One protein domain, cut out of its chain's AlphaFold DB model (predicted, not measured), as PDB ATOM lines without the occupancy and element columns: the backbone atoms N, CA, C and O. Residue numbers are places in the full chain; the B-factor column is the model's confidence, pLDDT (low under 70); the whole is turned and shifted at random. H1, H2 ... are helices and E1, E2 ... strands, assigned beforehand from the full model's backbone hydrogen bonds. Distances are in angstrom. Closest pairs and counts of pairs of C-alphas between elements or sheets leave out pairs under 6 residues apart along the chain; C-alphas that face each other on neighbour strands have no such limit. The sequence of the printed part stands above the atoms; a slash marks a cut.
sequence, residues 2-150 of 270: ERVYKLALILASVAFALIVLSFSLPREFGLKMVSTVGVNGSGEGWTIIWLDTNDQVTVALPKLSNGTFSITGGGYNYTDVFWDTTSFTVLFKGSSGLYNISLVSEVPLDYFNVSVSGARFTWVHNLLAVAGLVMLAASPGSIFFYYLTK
ATOM      1  N   GLU A   2     -20.429  39.167  20.316       72.00
ATOM      2  CA  GLU A   2     -19.942  40.444  19.746       72.00
ATOM      3  C   GLU A   2     -18.441  40.491  19.379       72.00
ATOM      4  O   GLU A   2     -18.073  40.973  18.315       72.00
ATOM      5  N   ARG A   3     -17.550  39.933  20.211       66.12
ATOM      6  CA  ARG A   3     -16.098  39.968  19.947       66.12
ATOM      7  C   ARG A   3     -15.609  39.004  18.851       66.12
ATOM      8  O   ARG A   3     -14.577  39.284  18.259       66.12
ATOM      9  N   VAL A   4     -16.321  37.904  18.578       70.50
ATOM     10  CA  VAL A   4     -15.969  36.973  17.478       70.50
ATOM     11  C   VAL A   4     -16.340  37.607  16.141       70.50
ATOM     12  O   VAL A   4     -15.523  37.622  15.231       70.50
ATOM     13  N   TYR A   5     -17.510  38.249  16.073       73.94
ATOM     14  CA  TYR A   5     -17.889  39.073  14.925       73.94
ATOM     15  C   TYR A   5     -16.917  40.236  14.708       73.94
ATOM     16  O   TYR A   5     -16.524  40.476  13.575       73.94
ATOM     17  N   LYS A   6     -16.453  40.905  15.777       77.31
ATOM     18  CA  LYS A   6     -15.401  41.934  15.672       77.31
ATOM     19  C   LYS A   6     -14.093  41.381  15.100       77.31
ATOM     20  O   LYS A   6     -13.502  42.026  14.247       77.31
ATOM     21  N   LEU A   7     -13.649  40.198  15.531       76.56
ATOM     22  CA  LEU A   7     -12.432  39.570  15.001       76.56
ATOM     23  C   LEU A   7     -12.589  39.185  13.522       76.56
ATOM     24  O   LEU A   7     -11.718  39.493  12.717       76.56
ATOM     25  N   ALA A   8     -13.714  38.565  13.161       78.50
ATOM     26  CA  ALA A   8     -14.031  38.213  11.780       78.50
ATOM     27  C   ALA A   8     -14.120  39.458  10.880       78.50
ATOM     28  O   ALA A   8     -13.609  39.443   9.760       78.50
ATOM     29  N   LEU A   9     -14.699  40.551  11.390       83.31
ATOM     30  CA  LEU A   9     -14.755  41.840  10.706       83.31
ATOM     31  C   LEU A   9     -13.350  42.414  10.496       83.31
ATOM     32  O   LEU A   9     -13.027  42.785   9.379       83.31
ATOM     33  N   ILE A  10     -12.500  42.427  11.529       85.50
ATOM     34  CA  ILE A  10     -11.108  42.894  11.416       85.50
ATOM     35  C   ILE A  10     -10.350  42.077  10.366       85.50
ATOM     36  O   ILE A  10      -9.699  42.663   9.506       85.50
ATOM     37  N   LEU A  11     -10.462  40.744  10.391       81.75
ATOM     38  CA  LEU A  11      -9.827  39.878   9.393       81.75
ATOM     39  C   LEU A  11     -10.322  40.187   7.978       81.75
ATOM     40  O   LEU A  11      -9.508  40.300   7.068       81.75
ATOM     41  N   ALA A  12     -11.631  40.376   7.796       80.81
ATOM     42  CA  ALA A  12     -12.209  40.726   6.501       80.81
ATOM     43  C   ALA A  12     -11.760  42.117   6.020       80.81
ATOM     44  O   ALA A  12     -11.419  42.279   4.852       80.81
ATOM     45  N   SER A  13     -11.705  43.112   6.910       84.19
ATOM     46  CA  SER A  13     -11.252  44.468   6.584       84.19
ATOM     47  C   SER A  13      -9.769  44.509   6.221       84.19
ATOM     48  O   SER A  13      -9.402  45.147   5.237       84.19
ATOM     49  N   VAL A  14      -8.917  43.802   6.971       86.25
ATOM     50  CA  VAL A  14      -7.483  43.688   6.664       86.25
ATOM     51  C   VAL A  14      -7.276  42.927   5.356       86.25
ATOM     52  O   VAL A  14      -6.512  43.380   4.511       86.25
ATOM     53  N   ALA A  15      -7.996  41.823   5.142       84.81
ATOM     54  CA  ALA A  15      -7.959  41.069   3.891       84.81
ATOM     55  C   ALA A  15      -8.313  41.944   2.682       84.81
ATOM     56  O   ALA A  15      -7.575  41.973   1.699       84.81
ATOM     57  N   PHE A  16      -9.413  42.694   2.778       84.75
ATOM     58  CA  PHE A  16      -9.843  43.600   1.719       84.75
ATOM     59  C   PHE A  16      -8.804  44.697   1.463       84.75
ATOM     60  O   PHE A  16      -8.460  44.950   0.313       84.75
ATOM     61  N   ALA A  17      -8.238  45.288   2.520       84.25
ATOM     62  CA  ALA A  17      -7.174  46.277   2.388       84.25
ATOM     63  C   ALA A  17      -5.932  45.705   1.686       84.25
ATOM     64  O   ALA A  17      -5.406  46.350   0.787       84.25
ATOM     65  N   LEU A  18      -5.490  44.490   2.032       81.88
ATOM     66  CA  LEU A  18      -4.341  43.834   1.391       81.88
ATOM     67  C   LEU A  18      -4.588  43.551  -0.096       81.88
ATOM     68  O   LEU A  18      -3.706  43.784  -0.920       81.88
ATOM     69  N   ILE A  19      -5.796  43.098  -0.446       79.88
ATOM     70  CA  ILE A  19      -6.188  42.864  -1.841       79.88
ATOM     71  C   ILE A  19      -6.216  44.192  -2.604       79.88
ATOM     72  O   ILE A  19      -5.594  44.300  -3.656       79.88
ATOM     73  N   VAL A  20      -6.865  45.229  -2.071       81.00
ATOM     74  CA  VAL A  20      -6.931  46.548  -2.723       81.00
ATOM     75  C   VAL A  20      -5.538  47.158  -2.883       81.00
ATOM     76  O   VAL A  20      -5.207  47.633  -3.969       81.00
ATOM     77  N   LEU A  21      -4.690  47.090  -1.851       76.19
ATOM     78  CA  LEU A  21      -3.301  47.551  -1.909       76.19
ATOM     79  C   LEU A  21      -2.493  46.795  -2.968       76.19
ATOM     80  O   LEU A  21      -1.702  47.412  -3.673       76.19
ATOM     81  N   SER A  22      -2.741  45.497  -3.164       74.94
ATOM     82  CA  SER A  22      -2.098  44.736  -4.244       74.94
ATOM     83  C   SER A  22      -2.458  45.246  -5.648       74.94
ATOM     84  O   SER A  22      -1.671  45.076  -6.572       74.94
ATOM     85  N   PHE A  23      -3.597  45.924  -5.821       68.06
ATOM     86  CA  PHE A  23      -3.963  46.563  -7.091       68.06
ATOM     87  C   PHE A  23      -3.534  48.032  -7.192       68.06
ATOM     88  O   PHE A  23      -3.495  48.570  -8.297       68.06
ATOM     89  N   SER A  24      -3.245  48.686  -6.065       66.88
ATOM     90  CA  SER A  24      -2.962  50.129  -5.995       66.88
ATOM     91  C   SER A  24      -1.500  50.474  -5.704       66.88
ATOM     92  O   SER A  24      -1.129  51.645  -5.770       66.88
ATOM     93  N   LEU A  25      -0.648  49.477  -5.446       62.12
ATOM     94  CA  LEU A  25       0.800  49.665  -5.431       62.12
ATOM     95  C   LEU A  25       1.279  50.186  -6.803       62.12
ATOM     96  O   LEU A  25       0.875  49.641  -7.838       62.12
ATOM     97  N   PRO A  26       2.125  51.238  -6.840       57.19
ATOM     98  CA  PRO A  26       2.621  51.792  -8.094       57.19
ATOM     99  C   PRO A  26       3.323  50.702  -8.902       57.19
ATOM    100  O   PRO A  26       4.257  50.063  -8.410       57.19
ATOM    101  N   ARG A  27       2.906  50.517 -10.161       52.06
ATOM    102  CA  ARG A  27       3.509  49.544 -11.095       52.06
ATOM    103  C   ARG A  27       5.023  49.741 -11.267       52.06
ATOM    104  O   ARG A  27       5.724  48.805 -11.637       52.06
ATOM    105  N   GLU A  28       5.522  50.930 -10.943       50.56
ATOM    106  CA  GLU A  28       6.936  51.308 -10.963       50.56
ATOM    107  C   GLU A  28       7.801  50.503  -9.978       50.56
ATOM    108  O   GLU A  28       8.957  50.225 -10.280       50.56
ATOM    109  N   PHE A  29       7.241  50.002  -8.867       46.00
ATOM    110  CA  PHE A  29       7.952  49.098  -7.946       46.00
ATOM    111  C   PHE A  29       8.189  47.686  -8.521       46.00
ATOM    112  O   PHE A  29       8.774  46.837  -7.844       46.00
ATOM    113  N   GLY A  30       7.730  47.412  -9.750       48.78
ATOM    114  CA  GLY A  30       7.928  46.145 -10.459       48.78
ATOM    115  C   GLY A  30       8.655  46.231 -11.794       48.78
ATOM    116  O   GLY A  30       8.763  45.218 -12.489       48.78
ATOM    117  N   LEU A  31       9.188  47.401 -12.146       52.78
ATOM    118  CA  LEU A  31      10.018  47.545 -13.334       52.78
ATOM    119  C   LEU A  31      11.396  46.945 -13.049       52.78
ATOM    120  O   LEU A  31      12.178  47.471 -12.259       52.78
ATOM    121  N   LYS A  32      11.700  45.816 -13.693       51.28
ATOM    122  CA  LYS A  32      13.060  45.272 -13.725       51.28
ATOM    123  C   LYS A  32      13.663  45.615 -15.077       51.28
ATOM    124  O   LYS A  32      13.030  45.386 -16.103       51.28
ATOM    125  N   MET A  33      14.893  46.120 -15.078       54.91
ATOM    126  CA  MET A  33      15.675  46.253 -16.302       54.91
ATOM    127  C   MET A  33      15.876  44.853 -16.899       54.91
ATOM    128  O   MET A  33      16.481  43.984 -16.266       54.91
ATOM    129  N   VAL A  34      15.276  44.611 -18.061       60.91
ATOM    130  CA  VAL A  34      15.285  43.317 -18.757       60.91
ATOM    131  C   VAL A  34      16.518  43.220 -19.642       60.91
ATOM    132  O   VAL A  34      17.172  42.181 -19.673       60.91
ATOM    133  N   SER A  35      16.856  44.311 -20.328       65.25
ATOM    134  CA  SER A  35      18.008  44.377 -21.218       65.25
ATOM    135  C   SER A  35      18.477  45.817 -21.382       65.25
ATOM    136  O   SER A  35      17.663  46.742 -21.377       65.25
ATOM    137  N   THR A  36      19.781  45.987 -21.571       69.88
ATOM    138  CA  THR A  36      20.380  47.224 -22.070       69.88
ATOM    139  C   THR A  36      21.194  46.862 -23.288       69.88
ATOM    140  O   THR A  36      22.087  46.019 -23.196       69.88
ATOM    141  N   VAL A  37      20.911  47.507 -24.413       71.94
ATOM    142  CA  VAL A  37      21.686  47.320 -25.632       71.94
ATOM    143  C   VAL A  37      22.289  48.645 -26.061       71.94
ATOM    144  O   VAL A  37      21.593  49.652 -26.191       71.94
ATOM    145  N   GLY A  38      23.601  48.621 -26.263       71.25
ATOM    146  CA  GLY A  38      24.344  49.702 -26.884       71.25
ATOM    147  C   GLY A  38      24.218  49.648 -28.393       71.25
ATOM    148  O   GLY A  38      24.468  48.597 -28.983       71.25
ATOM    149  N   VAL A  39      23.864  50.766 -29.014       74.56
ATOM    150  CA  VAL A  39      23.798  50.885 -30.469       74.56
ATOM    151  C   VAL A  39      24.846  51.895 -30.917       74.56
ATOM    152  O   VAL A  39      24.847  53.042 -30.474       74.56
ATOM    153  N   ASN A  40      25.754  51.446 -31.785       70.75
ATOM    154  CA  ASN A  40      26.740  52.303 -32.435       70.75
ATOM    155  C   ASN A  40      26.063  52.991 -33.628       70.75
ATOM    156  O   ASN A  40      25.519  52.308 -34.496       70.75
ATOM    157  N   GLY A  41      26.033  54.321 -33.634       61.16
ATOM    158  CA  GLY A  41      25.194  55.112 -34.538       61.16
ATOM    159  C   GLY A  41      25.961  55.795 -35.668       61.16
ATOM    160  O   GLY A  41      25.514  56.820 -36.178       61.16
ATOM    161  N   SER A  42      27.098  55.236 -36.094       58.31
ATOM    162  CA  SER A  42      27.865  55.727 -37.245       58.31
ATOM    163  C   SER A  42      27.125  55.486 -38.579       58.31
ATOM    164  O   SER A  42      27.515  54.627 -39.369       58.31
ATOM    165  N   GLY A  43      26.038  56.227 -38.817       57.50
ATOM    166  CA  GLY A  43      25.218  56.209 -40.035       57.50
ATOM    167  C   GLY A  43      23.917  55.419 -39.888       57.50
ATOM    168  O   GLY A  43      22.840  56.003 -39.928       57.50
ATOM    169  N   GLU A  44      24.016  54.109 -39.671       60.84
ATOM    170  CA  GLU A  44      22.883  53.210 -39.414       60.84
ATOM    171  C   GLU A  44      23.309  52.159 -38.381       60.84
ATOM    172  O   GLU A  44      24.348  51.515 -38.528       60.84
ATOM    173  N   GLY A  45      22.512  51.981 -37.328       61.97
ATOM    174  CA  GLY A  45      22.736  50.974 -36.293       61.97
ATOM    175  C   GLY A  45      21.479  50.134 -36.109       61.97
ATOM    176  O   GLY A  45      20.378  50.676 -36.047       61.97
ATOM    177  N   TRP A  46      21.629  48.814 -36.016       63.56
ATOM    178  CA  TRP A  46      20.510  47.908 -35.771       63.56
ATOM    179  C   TRP A  46      20.796  47.001 -34.580       63.56
ATOM    180  O   TRP A  46      21.932  46.610 -34.314       63.56
ATOM    181  N   THR A  47      19.738  46.673 -33.850       69.31
ATOM    182  CA  THR A  47      19.765  45.692 -32.772       69.31
ATOM    183  C   THR A  47      18.438  44.951 -32.728       69.31
ATOM    184  O   THR A  47      17.407  45.475 -33.150       69.31
ATOM    185  N   ILE A  48      18.466  43.722 -32.219       72.44
ATOM    186  CA  ILE A  48      17.269  42.932 -31.965       72.44
ATOM    187  C   ILE A  48      16.942  43.049 -30.482       72.44
ATOM    188  O   ILE A  48      17.763  42.729 -29.620       72.44
ATOM    189  N   ILE A  49      15.722  43.492 -30.194       74.38
ATOM    190  CA  ILE A  49      15.209  43.642 -28.838       74.38
ATOM    191  C   ILE A  49      13.943  42.802 -28.724       74.38
ATOM    192  O   ILE A  49      13.027  42.929 -29.533       74.38
ATOM    193  N   TRP A  50      13.900  41.946 -27.708       78.81
ATOM    194  CA  TRP A  50      12.703  41.194 -27.352       78.81
ATOM    195  C   TRP A  50      11.885  42.025 -26.366       78.81
ATOM    196  O   TRP A  50      12.422  42.454 -25.344       78.81
ATOM    197  N   LEU A  51      10.620  42.270 -26.702       76.75
ATOM    198  CA  LEU A  51       9.693  43.101 -25.936       76.75
ATOM    199  C   LEU A  51       8.417  42.312 -25.657       76.75
ATOM    200  O   LEU A  51       7.841  41.729 -26.580       76.75
ATOM    201  N   ASP A  52       7.945  42.361 -24.417       77.38
ATOM    202  CA  ASP A  52       6.588  41.966 -24.063       77.38
ATOM    203  C   ASP A  52       5.635  43.167 -24.179       77.38
ATOM    204  O   ASP A  52       6.017  44.337 -24.067       77.38
ATOM    205  N   THR A  53       4.348  42.899 -24.412       76.94
ATOM    206  CA  THR A  53       3.333  43.958 -24.420       76.94
ATOM    207  C   THR A  53       3.289  44.650 -23.050       76.94
ATOM    208  O   THR A  53       3.088  44.003 -22.023       76.94
ATOM    209  N   ASN A  54       3.354  45.982 -23.053       78.81
ATOM    210  CA  ASN A  54       3.507  46.887 -21.905       78.81
ATOM    211  C   ASN A  54       4.924  47.006 -21.327       78.81
ATOM    212  O   ASN A  54       5.080  47.615 -20.265       78.81
ATOM    213  N   ASP A  55       5.946  46.506 -22.017       80.12
ATOM    214  CA  ASP A  55       7.318  46.873 -21.688       80.12
ATOM    215  C   ASP A  55       7.562  48.358 -21.974       80.12
ATOM    216  O   ASP A  55       7.046  48.940 -22.936       80.12
ATOM    217  N   GLN A  56       8.354  48.981 -21.109       82.75
ATOM    218  CA  GLN A  56       8.856  50.329 -21.304       82.75
ATOM    219  C   GLN A  56      10.186  50.257 -22.049       82.75
ATOM    220  O   GLN A  56      11.134  49.601 -21.618       82.75
ATOM    221  N   VAL A  57      10.248  50.955 -23.174       83.69
ATOM    222  CA  VAL A  57      11.466  51.145 -23.954       83.69
ATOM    223  C   VAL A  57      11.959  52.553 -23.681       83.69
ATOM    224  O   VAL A  57      11.320  53.526 -24.079       83.69
ATOM    225  N   THR A  58      13.089  52.661 -22.996       85.25
ATOM    226  CA  THR A  58      13.753  53.934 -22.724       85.25
ATOM    227  C   THR A  58      14.998  54.039 -23.585       85.25
ATOM    228  O   THR A  58      15.871  53.172 -23.543       85.25
ATOM    229  N   VAL A  59      15.086  55.115 -24.358       85.12
ATOM    230  CA  VAL A  59      16.264  55.443 -25.159       85.12
ATOM    231  C   VAL A  59      17.000  56.574 -24.461       85.12
ATOM    232  O   VAL A  59      16.425  57.637 -24.233       85.12
ATOM    233  N   ALA A  60      18.261  56.341 -24.110       84.69
ATOM    234  CA  ALA A  60      19.153  57.338 -23.540       84.69
ATOM    235  C   ALA A  60      20.092  57.867 -24.628       84.69
ATOM    236  O   ALA A  60      20.845  57.109 -25.248       84.69
ATOM    237  N   LEU A  61      20.034  59.177 -24.840       84.19
ATOM    238  CA  LEU A  61      20.791  59.903 -25.849       84.19
ATOM    239  C   LEU A  61      22.061  60.497 -25.216       84.19
ATOM    240  O   LEU A  61      22.025  60.955 -24.073       84.19
ATOM    241  N   PRO A  62      23.188  60.539 -25.945       79.25
ATOM    242  CA  PRO A  62      24.457  61.063 -25.433       79.25
ATOM    243  C   PRO A  62      24.449  62.586 -25.203       79.25
ATOM    244  O   PRO A  62      25.313  63.105 -24.501       79.25
ATOM    245  N   LYS A  63      23.500  63.310 -25.807       80.69
ATOM    246  CA  LYS A  63      23.328  64.767 -25.712       80.69
ATOM    247  C   LYS A  63      21.885  65.156 -26.031       80.69
ATOM    248  O   LYS A  63      21.160  64.368 -26.641       80.69
ATOM    249  N   LEU A  64      21.504  66.380 -25.658       83.25
ATOM    250  CA  LEU A  64      20.232  66.986 -26.063       83.25
ATOM    251  C   LEU A  64      20.101  66.920 -27.582       83.25
ATOM    252  O   LEU A  64      20.988  67.386 -28.300       83.25
ATOM    253  N   SER A  65      19.035  66.278 -28.047       83.56
ATOM    254  CA  SER A  65      18.804  66.065 -29.470       83.56
ATOM    255  C   SER A  65      17.321  66.174 -29.791       83.56
ATOM    256  O   SER A  65      16.472  65.855 -28.957       83.56
ATOM    257  N   ASN A  66      17.044  66.561 -31.032       87.62
ATOM    258  CA  ASN A  66      15.715  66.533 -31.627       87.62
ATOM    259  C   ASN A  66      15.630  65.372 -32.608       87.62
ATOM    260  O   ASN A  66      16.645  64.950 -33.187       87.62
ATOM    261  N   GLY A  67      14.426  64.848 -32.790       87.62
ATOM    262  CA  GLY A  67      14.232  63.755 -33.719       87.62
ATOM    263  C   GLY A  67      12.875  63.090 -33.634       87.62
ATOM    264  O   GLY A  67      11.952  63.543 -32.955       87.62
ATOM    265  N   THR A  68      12.775  61.982 -34.352       88.25
ATOM    266  CA  THR A  68      11.583  61.154 -34.425       88.25
ATOM    267  C   THR A  68      11.909  59.727 -34.022       88.25
ATOM    268  O   THR A  68      12.961  59.173 -34.347       88.25
ATOM    269  N   PHE A  69      10.985  59.131 -33.282       88.00
ATOM    270  CA  PHE A  69      11.023  57.729 -32.916       88.00
ATOM    271  C   PHE A  69       9.782  57.048 -33.466       88.00
ATOM    272  O   PHE A  69       8.670  57.553 -33.307       88.00
ATOM    273  N   SER A  70       9.952  55.888 -34.087       88.75
ATOM    274  CA  SER A  70       8.831  55.122 -34.613       88.75
ATOM    275  C   SER A  70       8.989  53.623 -34.403       88.75
ATOM    276  O   SER A  70      10.089  53.073 -34.439       88.75
ATOM    277  N   ILE A  71       7.853  52.962 -34.174       87.62
ATOM    278  CA  ILE A  71       7.721  51.507 -34.090       87.62
ATOM    279  C   ILE A  71       6.667  51.095 -35.112       87.62
ATOM    280  O   ILE A  71       5.499  51.476 -34.996       87.62
ATOM    281  N   THR A  72       7.075  50.318 -36.109       87.62
ATOM    282  CA  THR A  72       6.217  49.920 -37.232       87.62
ATOM    283  C   THR A  72       6.298  48.419 -37.480       87.62
ATOM    284  O   THR A  72       7.367  47.824 -37.404       87.62
ATOM    285  N   GLY A  73       5.170  47.776 -37.765       83.94
ATOM    286  CA  GLY A  73       5.109  46.332 -38.029       83.94
ATOM    287  C   GLY A  73       3.852  45.711 -37.437       83.94
ATOM    288  O   GLY A  73       3.181  46.346 -36.634       83.94
ATOM    289  N   GLY A  74       3.468  44.506 -37.868       73.25
ATOM    290  CA  GLY A  74       2.354  43.756 -37.258       73.25
ATOM    291  C   GLY A  74       0.991  44.475 -37.173       73.25
ATOM    292  O   GLY A  74       0.157  44.080 -36.366       73.25
ATOM    293  N   GLY A  75       0.757  45.538 -37.955       75.06
ATOM    294  CA  GLY A  75      -0.435  46.398 -37.853       75.06
ATOM    295  C   GLY A  75      -0.368  47.491 -36.773       75.06
ATOM    296  O   GLY A  75      -1.298  48.284 -36.652       75.06
ATOM    297  N   TYR A  76       0.728  47.576 -36.017       82.50
ATOM    298  CA  TYR A  76       1.038  48.669 -35.098       82.50
ATOM    299  C   TYR A  76       1.867  49.737 -35.817       82.50
ATOM    300  O   TYR A  76       2.857  49.431 -36.489       82.50
ATOM    301  N   ASN A  77       1.466  50.995 -35.665       86.88
ATOM    302  CA  ASN A  77       2.210  52.140 -36.165       86.88
ATOM    303  C   ASN A  77       2.216  53.225 -35.085       86.88
ATOM    304  O   ASN A  77       1.201  53.877 -34.843       86.88
ATOM    305  N   TYR A  78       3.348  53.361 -34.406       87.62
ATOM    306  CA  TYR A  78       3.599  54.409 -33.427       87.62
ATOM    307  C   TYR A  78       4.676  55.333 -33.972       87.62
ATOM    308  O   TYR A  78       5.703  54.862 -34.456       87.62
ATOM    309  N   THR A  79       4.458  56.640 -33.894       90.12
ATOM    310  CA  THR A  79       5.467  57.652 -34.209       90.12
ATOM    311  C   THR A  79       5.330  58.786 -33.212       90.12
ATOM    312  O   THR A  79       4.215  59.225 -32.936       90.12
ATOM    313  N   ASP A  80       6.456  59.241 -32.685       90.00
ATOM    314  CA  ASP A  80       6.526  60.339 -31.733       90.00
ATOM    315  C   ASP A  80       7.725  61.233 -32.045       90.00
ATOM    316  O   ASP A  80       8.717  60.790 -32.632       90.00
ATOM    317  N   VAL A  81       7.610  62.502 -31.671       89.75
ATOM    318  CA  VAL A  81       8.630  63.522 -31.908       89.75
ATOM    319  C   VAL A  81       9.150  63.988 -30.562       89.75
ATOM    320  O   VAL A  81       8.374  64.363 -29.686       89.75
ATOM    321  N   PHE A  82      10.467  63.986 -30.400       87.19
ATOM    322  CA  PHE A  82      11.113  64.453 -29.183       87.19
ATOM    323  C   PHE A  82      11.934  65.710 -29.455       87.19
ATOM    324  O   PHE A  82      12.546  65.859 -30.515       87.19
ATOM    325  N   TRP A  83      11.941  66.602 -28.468       89.00
ATOM    326  CA  TRP A  83      12.579  67.913 -28.534       89.00
ATOM    327  C   TRP A  83      13.426  68.125 -27.290       89.00
ATOM    328  O   TRP A  83      12.948  67.866 -26.184       89.00
ATOM    329  N   ASP A  84      14.662  68.577 -27.482       86.88
ATOM    330  CA  ASP A  84      15.608  68.968 -26.440       86.88
ATOM    331  C   ASP A  84      15.636  67.983 -25.263       86.88
ATOM    332  O   ASP A  84      15.535  68.363 -24.096       86.88
ATOM    333  N   THR A  85      15.760  66.686 -25.567       86.38
ATOM    334  CA  THR A  85      15.791  65.640 -24.540       86.38
ATOM    335  C   THR A  85      17.071  64.815 -24.582       86.38
ATOM    336  O   THR A  85      17.675  64.606 -25.633       86.38
ATOM    337  N   THR A  86      17.488  64.333 -23.410       86.00
ATOM    338  CA  THR A  86      18.558  63.340 -23.230       86.00
ATOM    339  C   THR A  86      18.012  61.923 -23.068       86.00
ATOM    340  O   THR A  86      18.777  60.962 -23.061       86.00
ATOM    341  N   SER A  87      16.698  61.764 -22.910       85.81
ATOM    342  CA  SER A  87      16.055  60.454 -22.866       85.81
ATOM    343  C   SER A  87      14.562  60.550 -23.121       85.81
ATOM    344  O   SER A  87      13.908  61.481 -22.654       85.81
ATOM    345  N   PHE A  88      13.992  59.541 -23.757       84.62
ATOM    346  CA  PHE A  88      12.543  59.410 -23.847       84.62
ATOM    347  C   PHE A  88      12.130  57.962 -23.603       84.62
ATOM    348  O   PHE A  88      12.919  57.032 -23.791       84.62
ATOM    349  N   THR A  89      10.888  57.785 -23.161       85.94
ATOM    350  CA  THR A  89      10.331  56.483 -22.801       85.94
ATOM    351  C   THR A  89       9.035  56.261 -23.555       85.94
ATOM    352  O   THR A  89       8.137  57.099 -23.510       85.94
ATOM    353  N   VAL A  90       8.923  55.106 -24.203       86.19
ATOM    354  CA  VAL A  90       7.721  54.675 -24.916       86.19
ATOM    355  C   VAL A  90       7.220  53.372 -24.313       86.19
ATOM    356  O   VAL A  90       8.001  52.481 -23.983       86.19
ATOM    357  N   LEU A  91       5.902  53.252 -24.174       85.06
ATOM    358  CA  LEU A  91       5.259  52.010 -23.758       85.06
ATOM    359  C   LEU A  91       4.895  51.184 -24.995       85.06
ATOM    360  O   LEU A  91       4.045  51.602 -25.786       85.06
ATOM    361  N   PHE A  92       5.497  50.008 -25.151       85.56
ATOM    362  CA  PHE A  92       5.208  49.130 -26.280       85.56
ATOM    363  C   PHE A  92       3.825  48.484 -26.125       85.56
ATOM    364  O   PHE A  92       3.552  47.793 -25.145       85.56
ATOM    365  N   LYS A  93       2.929  48.705 -27.093       84.69
ATOM    366  CA  LYS A  93       1.553  48.163 -27.087       84.69
ATOM    367  C   LYS A  93       1.251  47.232 -28.266       84.69
ATOM    368  O   LYS A  93       0.083  46.943 -28.522       84.69
ATOM    369  N   GLY A  94       2.275  46.785 -28.992       82.50
ATOM    370  CA  GLY A  94       2.105  45.855 -30.106       82.50
ATOM    371  C   GLY A  94       1.668  44.461 -29.640       82.50
ATOM    372  O   GLY A  94       1.952  44.043 -28.513       82.50
ATOM    373  N   SER A  95       0.969  43.741 -30.518       82.06
ATOM    374  CA  SER A  95       0.711  42.303 -30.386       82.06
ATOM    375  C   SER A  95       1.979  41.486 -30.683       82.06
ATOM    376  O   SER A  95       3.002  42.032 -31.094       82.06
ATOM    377  N   SER A  96       1.956  40.166 -30.496       79.88
ATOM    378  CA  SER A  96       3.096  39.314 -30.864       79.88
ATOM    379  C   SER A  96       3.419  39.425 -32.359       79.88
ATOM    380  O   SER A  96       2.558  39.182 -33.203       79.88
ATOM    381  N   GLY A  97       4.663  39.773 -32.690       82.50
ATOM    382  CA  GLY A  97       5.096  39.966 -34.070       82.50
ATOM    383  C   GLY A  97       6.489  40.579 -34.175       82.50
ATOM    384  O   GLY A  97       7.124  40.878 -33.165       82.50
ATOM    385  N   LEU A  98       6.954  40.758 -35.411       82.38
ATOM    386  CA  LEU A  98       8.193  41.473 -35.710       82.38
ATOM    387  C   LEU A  98       7.887  42.943 -36.002       82.38
ATOM    388  O   LEU A  98       6.975  43.253 -36.774       82.38
ATOM    389  N   TYR A  99       8.675  43.825 -35.391       82.88
ATOM    390  CA  TYR A  99       8.546  45.272 -35.501       82.88
ATOM    391  C   TYR A  99       9.896  45.892 -35.842       82.88
ATOM    392  O   TYR A  99      10.925  45.497 -35.299       82.88
ATOM    393  N   ASN A 100       9.863  46.899 -36.702       83.25
ATOM    394  CA  ASN A 100      10.981  47.778 -36.980       83.25
ATOM    395  C   ASN A 100      10.893  48.985 -36.051       83.25
ATOM    396  O   ASN A 100       9.880  49.688 -36.029       83.25
ATOM    397  N   ILE A 101      11.962  49.211 -35.293       82.12
ATOM    398  CA  ILE A 101      12.132  50.393 -34.455       82.12
ATOM    399  C   ILE A 101      13.143  51.298 -35.152       82.12
ATOM    400  O   ILE A 101      14.267  50.870 -35.409       82.12
ATOM    401  N   SER A 102      12.751  52.533 -35.445       83.19
ATOM    402  CA  SER A 102      13.631  53.537 -36.044       83.19
ATOM    403  C   SER A 102      13.722  54.781 -35.176       83.19
ATOM    404  O   SER A 102      12.722  55.277 -34.658       83.19
ATOM    405  N   LEU A 103      14.947  55.280 -35.042       84.06
ATOM    406  CA  LEU A 103      15.282  56.537 -34.394       84.06
ATOM    407  C   LEU A 103      15.995  57.405 -35.425       84.06
ATOM    408  O   LEU A 103      17.056  57.029 -35.916       84.06
ATOM    409  N   VAL A 104      15.421  58.559 -35.734       84.12
ATOM    410  CA  VAL A 104      16.041  59.557 -36.603       84.12
ATOM    411  C   VAL A 104      16.314  60.779 -35.752       84.12
ATOM    412  O   VAL A 104      15.396  61.313 -35.140       84.12
ATOM    413  N   SER A 105      17.567  61.221 -35.695       82.56
ATOM    414  CA  SER A 105      17.941  62.443 -34.986       82.56
ATOM    415  C   SER A 105      18.545  63.457 -35.943       82.56
ATOM    416  O   SER A 105      19.240  63.091 -36.889       82.56
ATOM    417  N   GLU A 106      18.289  64.735 -35.679       82.56
ATOM    418  CA  GLU A 106      18.876  65.849 -36.430       82.56
ATOM    419  C   GLU A 106      20.391  65.972 -36.207       82.56
ATOM    420  O   GLU A 106      21.095  66.569 -37.021       82.56
ATOM    421  N   VAL A 107      20.907  65.397 -35.115       79.19
ATOM    422  CA  VAL A 107      22.327  65.437 -34.765       79.19
ATOM    423  C   VAL A 107      22.911  64.021 -34.822       79.19
ATOM    424  O   VAL A 107      22.275  63.091 -34.326       79.19
ATOM    425  N   PRO A 108      24.135  63.827 -35.355       74.44
ATOM    426  CA  PRO A 108      24.795  62.528 -35.325       74.44
ATOM    427  C   PRO A 108      24.915  61.993 -33.894       74.44
ATOM    428  O   PRO A 108      25.370  62.707 -32.983       74.44
ATOM    429  N   LEU A 109      24.491  60.740 -33.718       74.50
ATOM    430  CA  LEU A 109      24.555  59.992 -32.470       74.50
ATOM    431  C   LEU A 109      25.658  58.941 -32.605       74.50
ATOM    432  O   LEU A 109      25.441  57.911 -33.225       74.50
ATOM    433  N   ASP A 110      26.834  59.179 -32.026       74.06
ATOM    434  CA  ASP A 110      27.937  58.210 -32.116       74.06
ATOM    435  C   ASP A 110      27.586  56.899 -31.395       74.06
ATOM    436  O   ASP A 110      27.842  55.805 -31.889       74.06
ATOM    437  N   TYR A 111      26.938  57.003 -30.235       77.94
ATOM    438  CA  TYR A 111      26.502  55.859 -29.446       77.94
ATOM    439  C   TYR A 111      25.290  56.231 -28.591       77.94
ATOM    440  O   TYR A 111      25.274  57.290 -27.958       77.94
ATOM    441  N   PHE A 112      24.288  55.355 -28.537       76.88
ATOM    442  CA  PHE A 112      23.128  55.512 -27.660       76.88
ATOM    443  C   PHE A 112      22.740  54.181 -27.016       76.88
ATOM    444  O   PHE A 112      23.027  53.104 -27.542       76.88
ATOM    445  N   ASN A 113      22.093  54.254 -25.854       79.06
ATOM    446  CA  ASN A 113      21.650  53.070 -25.123       79.06
ATOM    447  C   ASN A 113      20.137  52.928 -25.230       79.06
ATOM    448  O   ASN A 113      19.396  53.871 -24.957       79.06
ATOM    449  N   VAL A 114      19.681  51.722 -25.553       78.00
ATOM    450  CA  VAL A 114      18.275  51.340 -25.452       78.00
ATOM    451  C   VAL A 114      18.135  50.391 -24.275       78.00
ATOM    452  O   VAL A 114      18.707  49.302 -24.267       78.00
ATOM    453  N   SER A 115      17.388  50.810 -23.262       78.06
ATOM    454  CA  SER A 115      17.035  49.973 -22.123       78.06
ATOM    455  C   SER A 115      15.576  49.568 -22.199       78.06
ATOM    456  O   SER A 115      14.701  50.413 -22.381       78.06
ATOM    457  N   VAL A 116      15.318  48.283 -22.003       72.81
ATOM    458  CA  VAL A 116      13.970  47.746 -21.843       72.81
ATOM    459  C   VAL A 116      13.746  47.458 -20.374       72.81
ATOM    460  O   VAL A 116      14.474  46.662 -19.772       72.81
ATOM    461  N   SER A 117      12.734  48.084 -19.794       70.56
ATOM    462  CA  SER A 117      12.209  47.739 -18.481       70.56
ATOM    463  C   SER A 117      10.842  47.092 -18.653       70.56
ATOM    464  O   SER A 117       9.872  47.710 -19.084       70.56
ATOM    465  N   GLY A 118      10.770  45.811 -18.308       59.31
ATOM    466  CA  GLY A 118       9.530  45.059 -18.373       59.31
ATOM    467  C   GLY A 118       8.753  45.159 -17.072       59.31
ATOM    468  O   GLY A 118       9.332  45.147 -15.977       59.31
ATOM    469  N   ALA A 119       7.431  45.234 -17.188       55.69
ATOM    470  CA  ALA A 119       6.539  45.152 -16.043       55.69
ATOM    471  C   ALA A 119       6.462  43.693 -15.577       55.69
ATOM    472  O   ALA A 119       5.627  42.917 -16.040       55.69
ATOM    473  N   ARG A 120       7.312  43.289 -14.626       55.44
ATOM    474  CA  ARG A 120       7.093  42.024 -13.917       55.44
ATOM    475  C   ARG A 120       6.180  42.291 -12.736       55.44
ATOM    476  O   ARG A 120       6.507  43.091 -11.862       55.44
ATOM    477  N   PHE A 121       5.066  41.560 -12.660       53.44
ATOM    478  CA  PHE A 121       4.359  41.396 -11.392       53.44
ATOM    479  C   PHE A 121       5.379  40.918 -10.361       53.44
ATOM    480  O   PHE A 121       5.886  39.796 -10.443       53.44
ATOM    481  N   THR A 122       5.751  41.791  -9.425       60.00
ATOM    482  CA  THR A 122       6.689  41.381  -8.388       60.00
ATOM    483  C   THR A 122       5.992  40.341  -7.532       60.00
ATOM    484  O   THR A 122       4.818  40.476  -7.192       60.00
ATOM    485  N   TRP A 123       6.734  39.303  -7.159       65.38
ATOM    486  CA  TRP A 123       6.336  38.307  -6.164       65.38
ATOM    487  C   TRP A 123       5.620  38.905  -4.936       65.38
ATOM    488  O   TRP A 123       4.717  38.272  -4.400       65.38
ATOM    489  N   VAL A 124       5.952  40.145  -4.553       68.81
ATOM    490  CA  VAL A 124       5.308  40.924  -3.484       68.81
ATOM    491  C   VAL A 124       3.809  41.134  -3.726       68.81
ATOM    492  O   VAL A 124       3.027  40.926  -2.802       68.81
ATOM    493  N   HIS A 125       3.383  41.483  -4.945       68.75
ATOM    494  CA  HIS A 125       1.963  41.680  -5.274       68.75
ATOM    495  C   HIS A 125       1.178  40.370  -5.144       68.75
ATOM    496  O   HIS A 125       0.118  40.338  -4.520       68.75
ATOM    497  N   ASN A 126       1.739  39.271  -5.661       71.75
ATOM    498  CA  ASN A 126       1.127  37.948  -5.550       71.75
ATOM    499  C   ASN A 126       1.057  37.484  -4.089       71.75
ATOM    500  O   ASN A 126       0.046  36.933  -3.668       71.75
ATOM    501  N   LEU A 127       2.099  37.743  -3.296       79.00
ATOM    502  CA  LEU A 127       2.145  37.364  -1.885       79.00
ATOM    503  C   LEU A 127       1.127  38.156  -1.050       79.00
ATOM    504  O   LEU A 127       0.424  37.562  -0.234       79.00
ATOM    505  N   LEU A 128       0.993  39.465  -1.293       78.75
ATOM    506  CA  LEU A 128      -0.030  40.316  -0.672       78.75
ATOM    507  C   LEU A 128      -1.450  39.854  -1.022       78.75
ATOM    508  O   LEU A 128      -2.288  39.726  -0.127       78.75
ATOM    509  N   ALA A 129      -1.709  39.549  -2.296       77.69
ATOM    510  CA  ALA A 129      -3.009  39.062  -2.748       77.69
ATOM    511  C   ALA A 129      -3.358  37.698  -2.128       77.69
ATOM    512  O   ALA A 129      -4.463  37.520  -1.612       77.69
ATOM    513  N   VAL A 130      -2.409  36.755  -2.103       82.00
ATOM    514  CA  VAL A 130      -2.586  35.433  -1.478       82.00
ATOM    515  C   VAL A 130      -2.833  35.565   0.025       82.00
ATOM    516  O   VAL A 130      -3.764  34.950   0.544       82.00
ATOM    517  N   ALA A 131      -2.056  36.396   0.728       81.56
ATOM    518  CA  ALA A 131      -2.251  36.641   2.156       81.56
ATOM    519  C   ALA A 131      -3.640  37.232   2.448       81.56
ATOM    520  O   ALA A 131      -4.328  36.770   3.363       81.56
ATOM    521  N   GLY A 132      -4.086  38.198   1.636       79.75
ATOM    522  CA  GLY A 132      -5.433  38.756   1.724       79.75
ATOM    523  C   GLY A 132      -6.518  37.694   1.520       79.75
ATOM    524  O   GLY A 132      -7.456  37.610   2.308       79.75
ATOM    525  N   LEU A 133      -6.360  36.819   0.526       84.12
ATOM    526  CA  LEU A 133      -7.335  35.773   0.205       84.12
ATOM    527  C   LEU A 133      -7.440  34.706   1.310       84.12
ATOM    528  O   LEU A 133      -8.544  34.315   1.693       84.12
ATOM    529  N   VAL A 134      -6.309  34.301   1.898       82.56
ATOM    530  CA  VAL A 134      -6.271  33.390   3.056       82.56
ATOM    531  C   VAL A 134      -6.980  34.004   4.268       82.56
ATOM    532  O   VAL A 134      -7.786  33.334   4.918       82.56
ATOM    533  N   MET A 135      -6.731  35.283   4.566       82.00
ATOM    534  CA  MET A 135      -7.401  35.975   5.675       82.00
ATOM    535  C   MET A 135      -8.911  36.116   5.447       82.00
ATOM    536  O   MET A 135      -9.693  35.949   6.389       82.00
ATOM    537  N   LEU A 136      -9.332  36.363   4.203       84.19
ATOM    538  CA  LEU A 136     -10.744  36.439   3.836       84.19
ATOM    539  C   LEU A 136     -11.457  35.101   4.079       84.19
ATOM    540  O   LEU A 136     -12.552  35.090   4.634       84.19
ATOM    541  N   ALA A 137     -10.819  33.979   3.728       79.81
ATOM    542  CA  ALA A 137     -11.351  32.635   3.962       79.81
ATOM    543  C   ALA A 137     -11.381  32.254   5.457       79.81
ATOM    544  O   ALA A 137     -12.314  31.593   5.920       79.81
ATOM    545  N   ALA A 138     -10.398  32.706   6.242       76.75
ATOM    546  CA  ALA A 138     -10.344  32.458   7.684       76.75
ATOM    547  C   ALA A 138     -11.461  33.178   8.468       76.75
ATOM    548  O   ALA A 138     -11.897  32.692   9.516       76.75
ATOM    549  N   SER A 139     -11.955  34.315   7.961       76.81
ATOM    550  CA  SER A 139     -13.010  35.108   8.604       76.81
ATOM    551  C   SER A 139     -14.314  34.317   8.849       76.81
ATOM    552  O   SER A 139     -14.664  34.125  10.022       76.81
ATOM    553  N   PRO A 140     -15.008  33.764   7.829       77.56
ATOM    554  CA  PRO A 140     -16.201  32.943   8.046       77.56
ATOM    555  C   PRO A 140     -15.879  31.632   8.777       77.56
ATOM    556  O   PRO A 140     -16.679  31.185   9.603       77.56
ATOM    557  N   GLY A 141     -14.691  31.057   8.552       75.00
ATOM    558  CA  GLY A 141     -14.234  29.849   9.241       75.00
ATOM    559  C   GLY A 141     -14.210  30.002  10.764       75.00
ATOM    560  O   GLY A 141     -14.678  29.117  11.476       75.00
ATOM    561  N   SER A 142     -13.760  31.154  11.272       73.94
ATOM    562  CA  SER A 142     -13.729  31.438  12.716       73.94
ATOM    563  C   SER A 142     -15.125  31.491  13.360       73.94
ATOM    564  O   SER A 142     -15.318  31.008  14.481       73.94
ATOM    565  N   ILE A 143     -16.121  32.032  12.647       76.19
ATOM    566  CA  ILE A 143     -17.518  32.085  13.105       76.19
ATOM    567  C   ILE A 143     -18.120  30.680  13.095       76.19
ATOM    568  O   ILE A 143     -18.752  30.271  14.072       76.19
ATOM    569  N   PHE A 144     -17.897  29.935  12.012       77.94
ATOM    570  CA  PHE A 144     -18.400  28.575  11.848       77.94
ATOM    571  C   PHE A 144     -17.863  27.631  12.933       77.94
ATOM    572  O   PHE A 144     -18.639  26.955  13.608       77.94
ATOM    573  N   PHE A 145     -16.555  27.659  13.191       69.56
ATOM    574  CA  PHE A 145     -15.935  26.870  14.257       69.56
ATOM    575  C   PHE A 145     -16.463  27.231  15.655       69.56
ATOM    576  O   PHE A 145     -16.694  26.356  16.493       69.56
ATOM    577  N   TYR A 146     -16.693  28.519  15.926       72.44
ATOM    578  CA  TYR A 146     -17.305  28.948  17.185       72.44
ATOM    579  C   TYR A 146     -18.733  28.401  17.347       72.44
ATOM    580  O   TYR A 146     -19.142  28.044  18.451       72.44
ATOM    581  N   TYR A 147     -19.503  28.335  16.259       76.81
ATOM    582  CA  TYR A 147     -20.848  27.769  16.293       76.81
ATOM    583  C   TYR A 147     -20.817  26.255  16.535       76.81
ATOM    584  O   TYR A 147     -21.513  25.767  17.426       76.81
ATOM    585  N   LEU A 148     -19.943  25.536  15.824       72.69
ATOM    586  CA  LEU A 148     -19.731  24.097  16.001       72.69
ATOM    587  C   LEU A 148     -19.363  23.739  17.441       72.69
ATOM    588  O   LEU A 148     -20.048  22.928  18.052       72.69
ATOM    589  N   THR A 149     -18.361  24.401  18.024       67.50
ATOM    590  CA  THR A 149     -17.928  24.154  19.417       67.50
ATOM    591  C   THR A 149     -18.997  24.484  20.461       67.50
ATOM    592  O   THR A 149     -18.946  23.996  21.589       67.50
ATOM    593  N   LYS A 150     -19.986  25.320  20.120       70.12
ATOM    594  CA  LYS A 150     -21.133  25.597  20.990       70.12
ATOM    595  C   LYS A 150     -22.219  24.524  20.871       70.12
ATOM    596  O   LYS A 150     -22.858  24.219  21.875       70.12
TER     597      LYS A 150
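This is residues 2 to 150 of the 270 residues of an uncharacterized protein of Thermogladius calderae (strain DSM 22663 / VKM B-2946 / 1633) (UniProt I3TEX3). A five-stranded sheet folded back on itself makes a head, and two long helices, H1 and H3, run side by side as a stalk away from it. In the head the long hairpin E2 and E3 doubles over, with E5 and then E1 beside one part of E2 and E4 beside another. The printed part has 149 residues, ordered H1 H2 E1 E2 E3 E4 E5 H3, a mixed class with an antiparallel, branched sheet. It is extended, with a radius of gyration of the C-alphas of 24.3 A and spans of 82 by 30 by 21 A.

E2 is residues 56 to 73, 17.6 A long, and E3 residues 76 to 91, 12.6 A. E4 is residues 100 to 105, E5 residues 111 to 119, 26.3 A, and E1 residues 31 to 40, 25.8 A. H1, residues 2 to 24, spans 32.3 A from C-alpha 2 at (-19.942, 40.444, 19.746); H2 is residues 27 to 30. H3, residues 123 to 150, spans 40.7 A to C-alpha 150 at (-21.133, 25.597, 20.990).

E2 bends by 151 degrees at residue 65. E3 lies on one side of it, N 57 to O 90 at 2.8 A; E4, N 70 to O 102 at 2.9 A, and E5, N 58 to O 115 at 2.8 A, lie on the other. E1 pairs with E5, N 37 to O 114 at 2.8 A. H2 only grazes the sheet. H1 and H3 touch, closest at the C-alphas of Ala 15 and Gly 132, 4.1 A, at a shallow tilt of 16 degrees, opposite ways. Every O i to N i+4 pair is within hydrogen-bond range in H1, and 21 of 24 in H3; H2 is too short for one.

The C-alphas of Gly 43 and Lys 150, the two farthest apart, are 82.5 A apart. The printed part has no cut, and the link from E1 to E2 is long. The mean pLDDT of the printed part is 76.3, with residues 23 to 36, 41 to 47 and 118 to 125 among those under 70.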